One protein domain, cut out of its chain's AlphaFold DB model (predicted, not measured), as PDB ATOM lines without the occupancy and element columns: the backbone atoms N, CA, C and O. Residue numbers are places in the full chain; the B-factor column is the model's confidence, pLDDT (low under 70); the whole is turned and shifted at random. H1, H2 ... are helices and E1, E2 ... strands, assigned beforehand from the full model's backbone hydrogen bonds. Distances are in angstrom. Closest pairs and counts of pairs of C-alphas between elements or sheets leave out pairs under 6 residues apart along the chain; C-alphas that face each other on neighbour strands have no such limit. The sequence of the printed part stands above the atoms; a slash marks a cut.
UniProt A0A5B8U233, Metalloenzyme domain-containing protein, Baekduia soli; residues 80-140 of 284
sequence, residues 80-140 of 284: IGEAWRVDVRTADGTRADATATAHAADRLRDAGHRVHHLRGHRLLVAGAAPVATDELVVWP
ATOM      1  N   ILE A  80      35.304  15.037 -52.690       83.75
ATOM      2  CA  ILE A  80      34.296  15.985 -52.245       83.75
ATOM      3  C   ILE A  80      33.075  15.819 -53.140       83.75
ATOM      4  O   ILE A  80      33.192  15.713 -54.359       83.75
ATOM      5  N   GLY A  81      31.898  15.763 -52.520       86.81
ATOM      6  CA  GLY A  81      30.636  15.780 -53.248       86.81
ATOM      7  C   GLY A  81      30.381  17.165 -53.839       86.81
ATOM      8  O   GLY A  81      31.214  17.755 -54.519       86.81
ATOM      9  N   GLU A  82      29.220  17.733 -53.547       91.38
ATOM     10  CA  GLU A  82      28.950  19.111 -53.942       91.38
ATOM     11  C   GLU A  82      29.919  20.087 -53.255       91.38
ATOM     12  O   GLU A  82      30.074  20.056 -52.030       91.38
ATOM     13  N   ALA A  83      30.582  20.935 -54.045       95.31
ATOM     14  CA  ALA A  83      31.566  21.894 -53.566       95.31
ATOM     15  C   ALA A  83      31.597  23.169 -54.411       95.31
ATOM     16  O   ALA A  83      31.186  23.184 -55.571       95.31
ATOM     17  N   TRP A  84      32.139  24.227 -53.813       97.38
ATOM     18  CA  TRP A  84      32.266  25.555 -54.396       97.38
ATOM     19  C   TRP A  84      33.709  26.015 -54.300       97.38
ATOM     20  O   TRP A  84      34.334  25.933 -53.239       97.38
ATOM     21  N   ARG A  85      34.233  26.526 -55.408       96.81
ATOM     22  CA  ARG A  85      35.566  27.117 -55.460       96.81
ATOM     23  C   ARG A  85      35.444  28.598 -55.124       96.81
ATOM     24  O   ARG A  85      34.692  29.316 -55.776       96.81
ATOM     25  N   VAL A  86      36.165  29.054 -54.106       97.69
ATOM     26  CA  VAL A  86      36.050  30.418 -53.570       97.69
ATOM     27  C   VAL A  86      37.405  31.116 -53.648       97.69
ATOM     28  O   VAL A  86      38.400  30.556 -53.190       97.69
ATOM     29  N   ASP A  87      37.441  32.325 -54.219       96.50
ATOM     30  CA  ASP A  87      38.569  33.243 -54.015       96.50
ATOM     31  C   ASP A  87      38.308  34.137 -52.823       96.50
ATOM     32  O   ASP A  87      37.228  34.715 -52.699       96.50
ATOM     33  N   VAL A  88      39.355  34.336 -52.041       97.50
ATOM     34  CA  VAL A  88      39.443  35.397 -51.054       97.50
ATOM     35  C   VAL A  88      40.172  36.582 -51.679       97.50
ATOM     36  O   VAL A  88      41.258  36.452 -52.247       97.50
ATOM     37  N   ARG A  89      39.563  37.754 -51.592       95.50
ATOM     38  CA  ARG A  89      40.118  39.012 -52.075       95.50
ATOM     39  C   ARG A  89      40.287  39.985 -50.925       95.50
ATOM     40  O   ARG A  89      39.571  39.932 -49.929       95.50
ATOM     41  N   THR A  90      41.260  40.863 -51.070       91.25
ATOM     42  CA  THR A  90      41.404  42.059 -50.241       91.25
ATOM     43  C   THR A  90      40.312  43.075 -50.592       91.25
ATOM     44  O   THR A  90      39.671  42.986 -51.640       91.25
ATOM     45  N   ALA A  91      40.124  44.084 -49.740       87.31
ATOM     46  CA  ALA A  91      39.116  45.130 -49.945       87.31
ATOM     47  C   ALA A  91      39.307  45.946 -51.242       87.31
ATOM     48  O   ALA A  91      38.351  46.514 -51.761       87.31
ATOM     49  N   ASP A  92      40.528  46.000 -51.784       85.50
ATOM     50  CA  ASP A  92      40.839  46.633 -53.075       85.50
ATOM     51  C   ASP A  92      40.630  45.697 -54.287       85.50
ATOM     52  O   ASP A  92      40.907  46.069 -55.429       85.50
ATOM     53  N   GLY A  93      40.117  44.486 -54.053       84.94
ATOM     54  CA  GLY A  93      39.779  43.506 -55.079       84.94
ATOM     55  C   GLY A  93      40.959  42.685 -55.602       84.94
ATOM     56  O   GLY A  93      40.779  41.939 -56.572       84.94
ATOM     57  N   THR A  94      42.145  42.793 -54.994       88.00
ATOM     58  CA  THR A  94      43.311  41.962 -55.338       88.00
ATOM     59  C   THR A  94      43.263  40.592 -54.642       88.00
ATOM     60  O   THR A  94      42.406  40.325 -53.798       88.00
ATOM     61  N   ARG A  95      44.121  39.652 -55.065       92.19
ATOM     62  CA  ARG A  95      44.186  38.295 -54.489       92.19
ATOM     63  C   ARG A  95      44.702  38.382 -53.048       92.19
ATOM     64  O   ARG A  95      45.764  38.952 -52.819       92.19
ATOM     65  N   ALA A  96      43.988  37.781 -52.098       93.69
ATOM     66  CA  ALA A  96      44.415  37.762 -50.704       93.69
ATOM     67  C   ALA A  96      45.680  36.912 -50.483       93.69
ATOM     68  O   ALA A  96      45.919  35.912 -51.167       93.69
ATOM     69  N   ASP A  97      46.476  37.285 -49.481       92.38
ATOM     70  CA  ASP A  97      47.591  36.461 -49.023       92.38
ATOM     71  C   ASP A  97      47.109  35.233 -48.223       92.38
ATOM     72  O   ASP A  97      45.914  35.030 -47.974       92.38
ATOM     73  N   ALA A  98      48.052  34.380 -47.820       91.62
ATOM     74  CA  ALA A  98      47.740  33.160 -47.080       91.62
ATOM     75  C   ALA A  98      47.085  33.435 -45.713       91.62
ATOM     76  O   ALA A  98      46.215  32.668 -45.299       91.62
ATOM     77  N   THR A  99      47.460  34.524 -45.036       93.88
ATOM     78  CA  THR A  99      46.959  34.883 -43.701       93.88
ATOM     79  C   THR A  99      45.513  35.355 -43.774       93.88
ATOM     80  O   THR A  99      44.646  34.829 -43.076       93.88
ATOM     81  N   ALA A 100      45.220  36.305 -44.663       94.56
ATOM     82  CA  ALA A 100      43.865  36.789 -44.900       94.56
ATOM     83  C   ALA A 100      42.944  35.656 -45.380       94.56
ATOM     84  O   ALA A 100      41.795  35.555 -44.945       94.56
ATOM     85  N   THR A 101      43.469  34.749 -46.208       96.75
ATOM     86  CA  THR A 101      42.722  33.571 -46.662       96.75
ATOM     87  C   THR A 101      42.422  32.595 -45.529       96.75
ATOM     88  O   THR A 101      41.305  32.083 -45.457       96.75
ATOM     89  N   ALA A 102      43.371  32.365 -44.616       96.06
ATOM     90  CA  ALA A 102      43.147  31.528 -43.439       96.06
ATOM     91  C   ALA A 102      42.046  32.114 -42.541       96.06
ATOM     92  O   ALA A 102      41.110  31.404 -42.180       96.06
ATOM     93  N   HIS A 103      42.074  33.427 -42.286       95.62
ATOM     94  CA  HIS A 103      41.012  34.095 -41.528       95.62
ATOM     95  C   HIS A 103      39.641  33.974 -42.205       95.62
ATOM     96  O   HIS A 103      38.637  33.745 -41.533       95.62
ATOM     97  N   ALA A 104      39.567  34.116 -43.530       96.38
ATOM     98  CA  ALA A 104      38.320  33.914 -44.264       96.38
ATOM     99  C   ALA A 104      37.825  32.458 -44.177       96.38
ATOM    100  O   ALA A 104      36.627  32.225 -44.015       96.38
ATOM    101  N   ALA A 105      38.740  31.485 -44.232       97.19
ATOM    102  CA  ALA A 105      38.412  30.075 -44.055       97.19
ATOM    103  C   ALA A 105      37.830  29.792 -42.663       97.19
ATOM    104  O   ALA A 105      36.847  29.059 -42.564       97.19
ATOM    105  N   ASP A 106      38.385  30.395 -41.611       97.12
ATOM    106  CA  ASP A 106      37.889  30.231 -40.241       97.12
ATOM    107  C   ASP A 106      36.492  30.832 -40.068       97.12
ATOM    108  O   ASP A 106      35.600  30.148 -39.571       97.12
ATOM    109  N   ARG A 107      36.231  32.030 -40.612       96.38
ATOM    110  CA  ARG A 107      34.873  32.612 -40.606       96.38
ATOM    111  C   ARG A 107      33.844  31.715 -41.295       96.38
ATOM    112  O   ARG A 107      32.712  31.597 -40.833       96.38
ATOM    113  N   LEU A 108      34.221  31.086 -42.409       97.00
ATOM    114  CA  LEU A 108      33.347  30.144 -43.111       97.00
ATOM    115  C   LEU A 108      33.108  28.868 -42.287       97.00
ATOM    116  O   LEU A 108      31.988  28.356 -42.283       97.00
ATOM    117  N   ARG A 109      34.119  28.372 -41.562       96.94
ATOM    118  CA  ARG A 109      33.966  27.234 -40.637       96.94
ATOM    119  C   ARG A 109      33.054  27.569 -39.463       96.94
ATOM    120  O   ARG A 109      32.180  26.765 -39.151       96.94
ATOM    121  N   ASP A 110      33.196  28.756 -38.880       96.81
ATOM    122  CA  ASP A 110      32.329  29.247 -37.802       96.81
ATOM    123  C   ASP A 110      30.871  29.387 -38.265       96.81
ATOM    124  O   ASP A 110      29.939  29.126 -37.504       96.81
ATOM    125  N   ALA A 111      30.661  29.712 -39.544       95.12
ATOM    126  CA  ALA A 111      29.350  29.710 -40.192       95.12
ATOM    127  C   ALA A 111      28.826  28.300 -40.552       95.12
ATOM    128  O   ALA A 111      27.760  28.171 -41.154       95.12
ATOM    129  N   GLY A 112      29.549  27.234 -40.189       95.50
ATOM    130  CA  GLY A 112      29.137  25.840 -40.367       95.50
ATOM    131  C   GLY A 112      29.558  25.199 -41.692       95.50
ATOM    132  O   GLY A 112      29.141  24.075 -41.983       95.50
ATOM    133  N   HIS A 113      30.386  25.862 -42.504       96.00
ATOM    134  CA  HIS A 113      30.884  25.273 -43.744       96.00
ATOM    135  C   HIS A 113      32.074  24.334 -43.505       96.00
ATOM    136  O   HIS A 113      32.941  24.566 -42.663       96.00
ATOM    137  N   ARG A 114      32.186  23.289 -44.335       95.62
ATOM    138  CA  ARG A 114      33.411  22.480 -44.424       95.62
ATOM    139  C   ARG A 114      34.348  23.115 -45.441       95.62
ATOM    140  O   ARG A 114      34.019  23.159 -46.625       95.62
ATOM    141  N   VAL A 115      35.498  23.598 -44.980       96.62
ATOM    142  CA  VAL A 115      36.426  24.396 -45.794       96.62
ATOM    143  C   VAL A 115      37.789  23.727 -45.885       96.62
ATOM    144  O   VAL A 115      38.461  23.524 -44.867       96.62
ATOM    145  N   HIS A 116      38.227  23.466 -47.112       95.44
ATOM    146  CA  HIS A 116      39.598  23.098 -47.433       95.44
ATOM    147  C   HIS A 116      40.340  24.344 -47.918       95.44
ATOM    148  O   HIS A 116      39.969  24.950 -48.925       95.44
ATOM    149  N   HIS A 117      41.393  24.732 -47.198       94.44
ATOM    150  CA  HIS A 117      42.321  25.751 -47.684       94.44
ATOM    151  C   HIS A 117      43.251  25.088 -48.693       94.44
ATOM    152  O   HIS A 117      43.921  24.113 -48.361       94.44
ATOM    153  N   LEU A 118      43.232  25.575 -49.933       91.56
ATOM    154  CA  LEU A 118      44.062  25.042 -51.002       91.56
ATOM    155  C   LEU A 118      45.426  25.732 -50.963       91.56
ATOM    156  O   LEU A 118      46.316  25.336 -50.217       91.56
ATOM    157  N   ARG A 119      45.594  26.799 -51.746       86.50
ATOM    158  CA  ARG A 119      46.810  27.607 -51.753       86.50
ATOM    159  C   ARG A 119      46.505  29.053 -52.095       86.50
ATOM    160  O   ARG A 119      45.688  29.323 -52.979       86.50
ATOM    161  N   GLY A 120      47.251  29.949 -51.451       89.44
ATOM    162  CA  GLY A 120      47.107  31.388 -51.622       89.44
ATOM    163  C   GLY A 120      45.687  31.784 -51.257       89.44
ATOM    164  O   GLY A 120      45.186  31.338 -50.228       89.44
ATOM    165  N   HIS A 121      45.051  32.512 -52.165       94.19
ATOM    166  CA  HIS A 121      43.703  33.055 -52.063       94.19
ATOM    167  C   HIS A 121      42.556  32.049 -52.267       94.19
ATOM    168  O   HIS A 121      41.396  32.448 -52.291       94.19
ATOM    169  N   ARG A 122      42.845  30.757 -52.465       95.81
ATOM    170  CA  ARG A 122      41.856  29.778 -52.945       95.81
ATOM    171  C   ARG A 122      41.369  28.846 -51.844       95.81
ATOM    172  O   ARG A 122      42.169  28.206 -51.155       95.81
ATOM    173  N   LEU A 123      40.052  28.704 -51.756       97.31
ATOM    174  CA  LEU A 123      39.353  27.783 -50.867       97.31
ATOM    175  C   LEU A 123      38.436  26.850 -51.664       97.31
ATOM    176  O   LEU A 123      37.923  27.204 -52.729       97.31
ATOM    177  N   LEU A 124      38.184  25.677 -51.095       97.31
ATOM    178  CA  LEU A 124      37.141  24.762 -51.536       97.31
ATOM    179  C   LEU A 124      36.152  24.556 -50.388       97.31
ATOM    180  O   LEU A 124      36.539  24.155 -49.288       97.31
ATOM    181  N   VAL A 125      34.882  24.851 -50.641       97.31
ATOM    182  CA  VAL A 125      33.819  24.835 -49.632       97.31
ATOM    183  C   VAL A 125      32.808  23.749 -49.979       97.31
ATOM    184  O   VAL A 125      32.166  23.823 -51.021       97.31
ATOM    185  N   ALA A 126      32.672  22.734 -49.127       94.88
ATOM    186  CA  ALA A 126      31.773  21.604 -49.363       94.88
ATOM    187  C   ALA A 126      30.328  21.913 -48.943       94.88
ATOM    188  O   ALA A 126      30.092  22.478 -47.874       94.88
ATOM    189  N   GLY A 127      29.362  21.392 -49.699       91.62
ATOM    190  CA  GLY A 127      27.935  21.464 -49.403       91.62
ATOM    191  C   GLY A 127      27.282  22.738 -49.935       91.62
ATOM    192  O   GLY A 127      27.451  23.091 -51.101       91.62
ATOM    193  N   ALA A 128      26.498  23.401 -49.081       91.94
ATOM    194  CA  ALA A 128      25.772  24.609 -49.455       91.94
ATOM    195  C   ALA A 128      26.729  25.738 -49.865       91.94
ATOM    196  O   ALA A 128      27.777  25.933 -49.240       91.94
ATOM    197  N   ALA A 129      26.334  26.487 -50.898       94.50
ATOM    198  CA  ALA A 129      27.096  27.626 -51.387       94.50
ATOM    199  C   ALA A 129      27.298  28.653 -50.263       94.50
ATOM    200  O   ALA A 129      26.313  29.041 -49.625       94.50
ATOM    201  N   PRO A 130      28.535  29.112 -50.013       95.62
ATOM    202  CA  PRO A 130      28.739  30.262 -49.149       95.62
ATOM    203  C   PRO A 130      28.163  31.523 -49.808       95.62
ATOM    204  O   PRO A 130      28.031  31.608 -51.031       95.62
ATOM    205  N   VAL A 131      27.820  32.516 -48.991       95.06
ATOM    206  CA  VAL A 131      27.333  33.809 -49.484       95.06
ATOM    207  C   VAL A 131      28.509  34.596 -50.062       95.06
ATOM    208  O   VAL A 131      29.506  34.814 -49.376       95.06
ATOM    209  N   ALA A 132      28.390  35.017 -51.322       95.69
ATOM    210  CA  ALA A 132      29.387  35.869 -51.961       95.69
ATOM    211  C   ALA A 132      29.403  37.271 -51.334       95.69
ATOM    212  O   ALA A 132      28.360  37.814 -50.965       95.69
ATOM    213  N   THR A 133      30.591  37.858 -51.241       94.38
ATOM    214  CA  THR A 133      30.824  39.216 -50.730       94.38
ATOM    215  C   THR A 133      31.892  39.902 -51.582       94.38
ATOM    216  O   THR A 133      32.475  39.271 -52.464       94.38
ATOM    217  N   ASP A 134      32.200  41.170 -51.304       90.19
ATOM    218  CA  ASP A 134      33.313  41.866 -51.969       90.19
ATOM    219  C   ASP A 134      34.668  41.160 -51.732       90.19
ATOM    220  O   ASP A 134      35.542  41.171 -52.598       90.19
ATOM    221  N   GLU A 135      34.815  40.480 -50.586       93.44
ATOM    222  CA  GLU A 135      36.001  39.692 -50.223       93.44
ATOM    223  C   GLU A 135      35.909  38.217 -50.646       93.44
ATOM    224  O   GLU A 135      36.937  37.553 -50.740       93.44
ATOM    225  N   LEU A 136      34.709  37.668 -50.868       96.38
ATOM    226  CA  LEU A 136      34.498  36.253 -51.191       96.38
ATOM    227  C   LEU A 136      33.852  36.100 -52.563       96.38
ATOM    228  O   LEU A 136      32.634  36.206 -52.718       96.38
ATOM    229  N   VAL A 137      34.667  35.755 -53.559       96.38
ATOM    230  CA  VAL A 137      34.170  35.432 -54.898       96.38
ATOM    231  C   VAL A 137      33.881  33.943 -54.972       96.38
ATOM    232  O   VAL A 137      34.790  33.114 -55.045       96.38
ATOM    233  N   VAL A 138      32.596  33.607 -54.973       96.94
ATOM    234  CA  VAL A 138      32.110  32.230 -55.081       96.94
ATOM    235  C   VAL A 138      31.899  31.900 -56.550       96.94
ATOM    236  O   VAL A 138      31.047  32.488 -57.216       96.94
ATOM    237  N   TRP A 139      32.693  30.969 -57.070       95.44
ATOM    238  CA  TRP A 139      32.596  30.571 -58.468       95.44
ATOM    239  C   TRP A 139      31.412  29.627 -58.670       95.44
ATOM    240  O   TRP A 139      31.232  28.707 -57.866       95.44
ATOM    241  N   PRO A 140      30.611  29.831 -59.731       93.62
ATOM    242  CA  PRO A 140      29.492  28.955 -60.012       93.62
ATOM    243  C   PRO A 140      29.992  27.552 -60.345       93.62
ATOM    244  O   PRO A 140      31.068  27.366 -60.919       93.62
TER     245      PRO A 140
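Overview. This is residues 80 to 140 of the 284 residues of the protein "Metalloenzyme domain-containing protein" of Baekduia soli (UniProt A0A5B8U233). A small sheet of four antiparallel strands, twisted from edge to edge, has a single helix, H1, packed over one of its faces and running along its strands, so that the model is built of two layers. The sheet's order is E2, E3, E1, E4, and the short strand E4 extends it at the edge beside E1. The printed part has 61 residues, with one named helix and four named strands in the order E1, H1, E2, E3, E4; the class is mixed, helices and strands. The whole is compact, with a radius of gyration of the C-alphas of 10.3 A, yet elongated in outline, spanning 31 by 20 by 19 A.

Arrangement. The inner strands of the sheet are E1, residues 83 to 88, and E3, residues 122 to 126, antiparallel at 149 degrees, with N 86 and O 123 2.9 A apart, within hydrogen-bond range. E2, residues 114 to 117, is an edge strand and forms a hairpin with E3, antiparallel at 159 degrees; N 116 and O 124 are 2.8 A apart, within hydrogen-bond range. E4, residues 136 to 138, is the other edge strand, antiparallel to E1 at 148 degrees, with N 87 and O 137 within hydrogen-bond range at 2.9 A. E2 and E4 are apart. The sheet is only just strongly twisted, its C-alphas lying up to 4.3 A off their best plane. H1, residues 98 to 110, is on the sheet at a height over the sheet of 8.3 A. It lies over E3 and runs along the strands, at 12 degrees to E3 on the local plane. The closest C-alphas of H1 and E2 are those of Ala 105 and Val 115, 6.3 A apart; those of H1 and E1 are of Val 88 and Thr 101, 5.8 A apart. E1, H1 and E2 make a split strand-helix-strand unit, two strands running the same way with E3 between them in the sheet, and its crossover is right-handed. In H1 every O i to N i+4 pair is within hydrogen-bond range.

Along the chain. E1 is the longest strand by residues, 15.8 A from C-alpha 83 at (31.566, 21.894, -53.566) to C-alpha 88. H1 measures 18.4 A and begins at C-alpha 98, at (47.740, 33.160, -47.080). E2 measures 10.0 A, E3 13.5 A and E4 6.1 A, the last ending at C-alpha 138, at (32.110, 32.230, -55.081).

Size, cuts and confidence. The two C-alphas farthest apart are those of Gly 81 and Asp 92, at 32.5 A. The printed part has no cut. The links H1 to E2 and E2 to E3 are tight, those from E1 to H1 and from E3 to E4 are short, and no link is long. The mean pLDDT of the printed part is 94.0, and no printed residue is under 70.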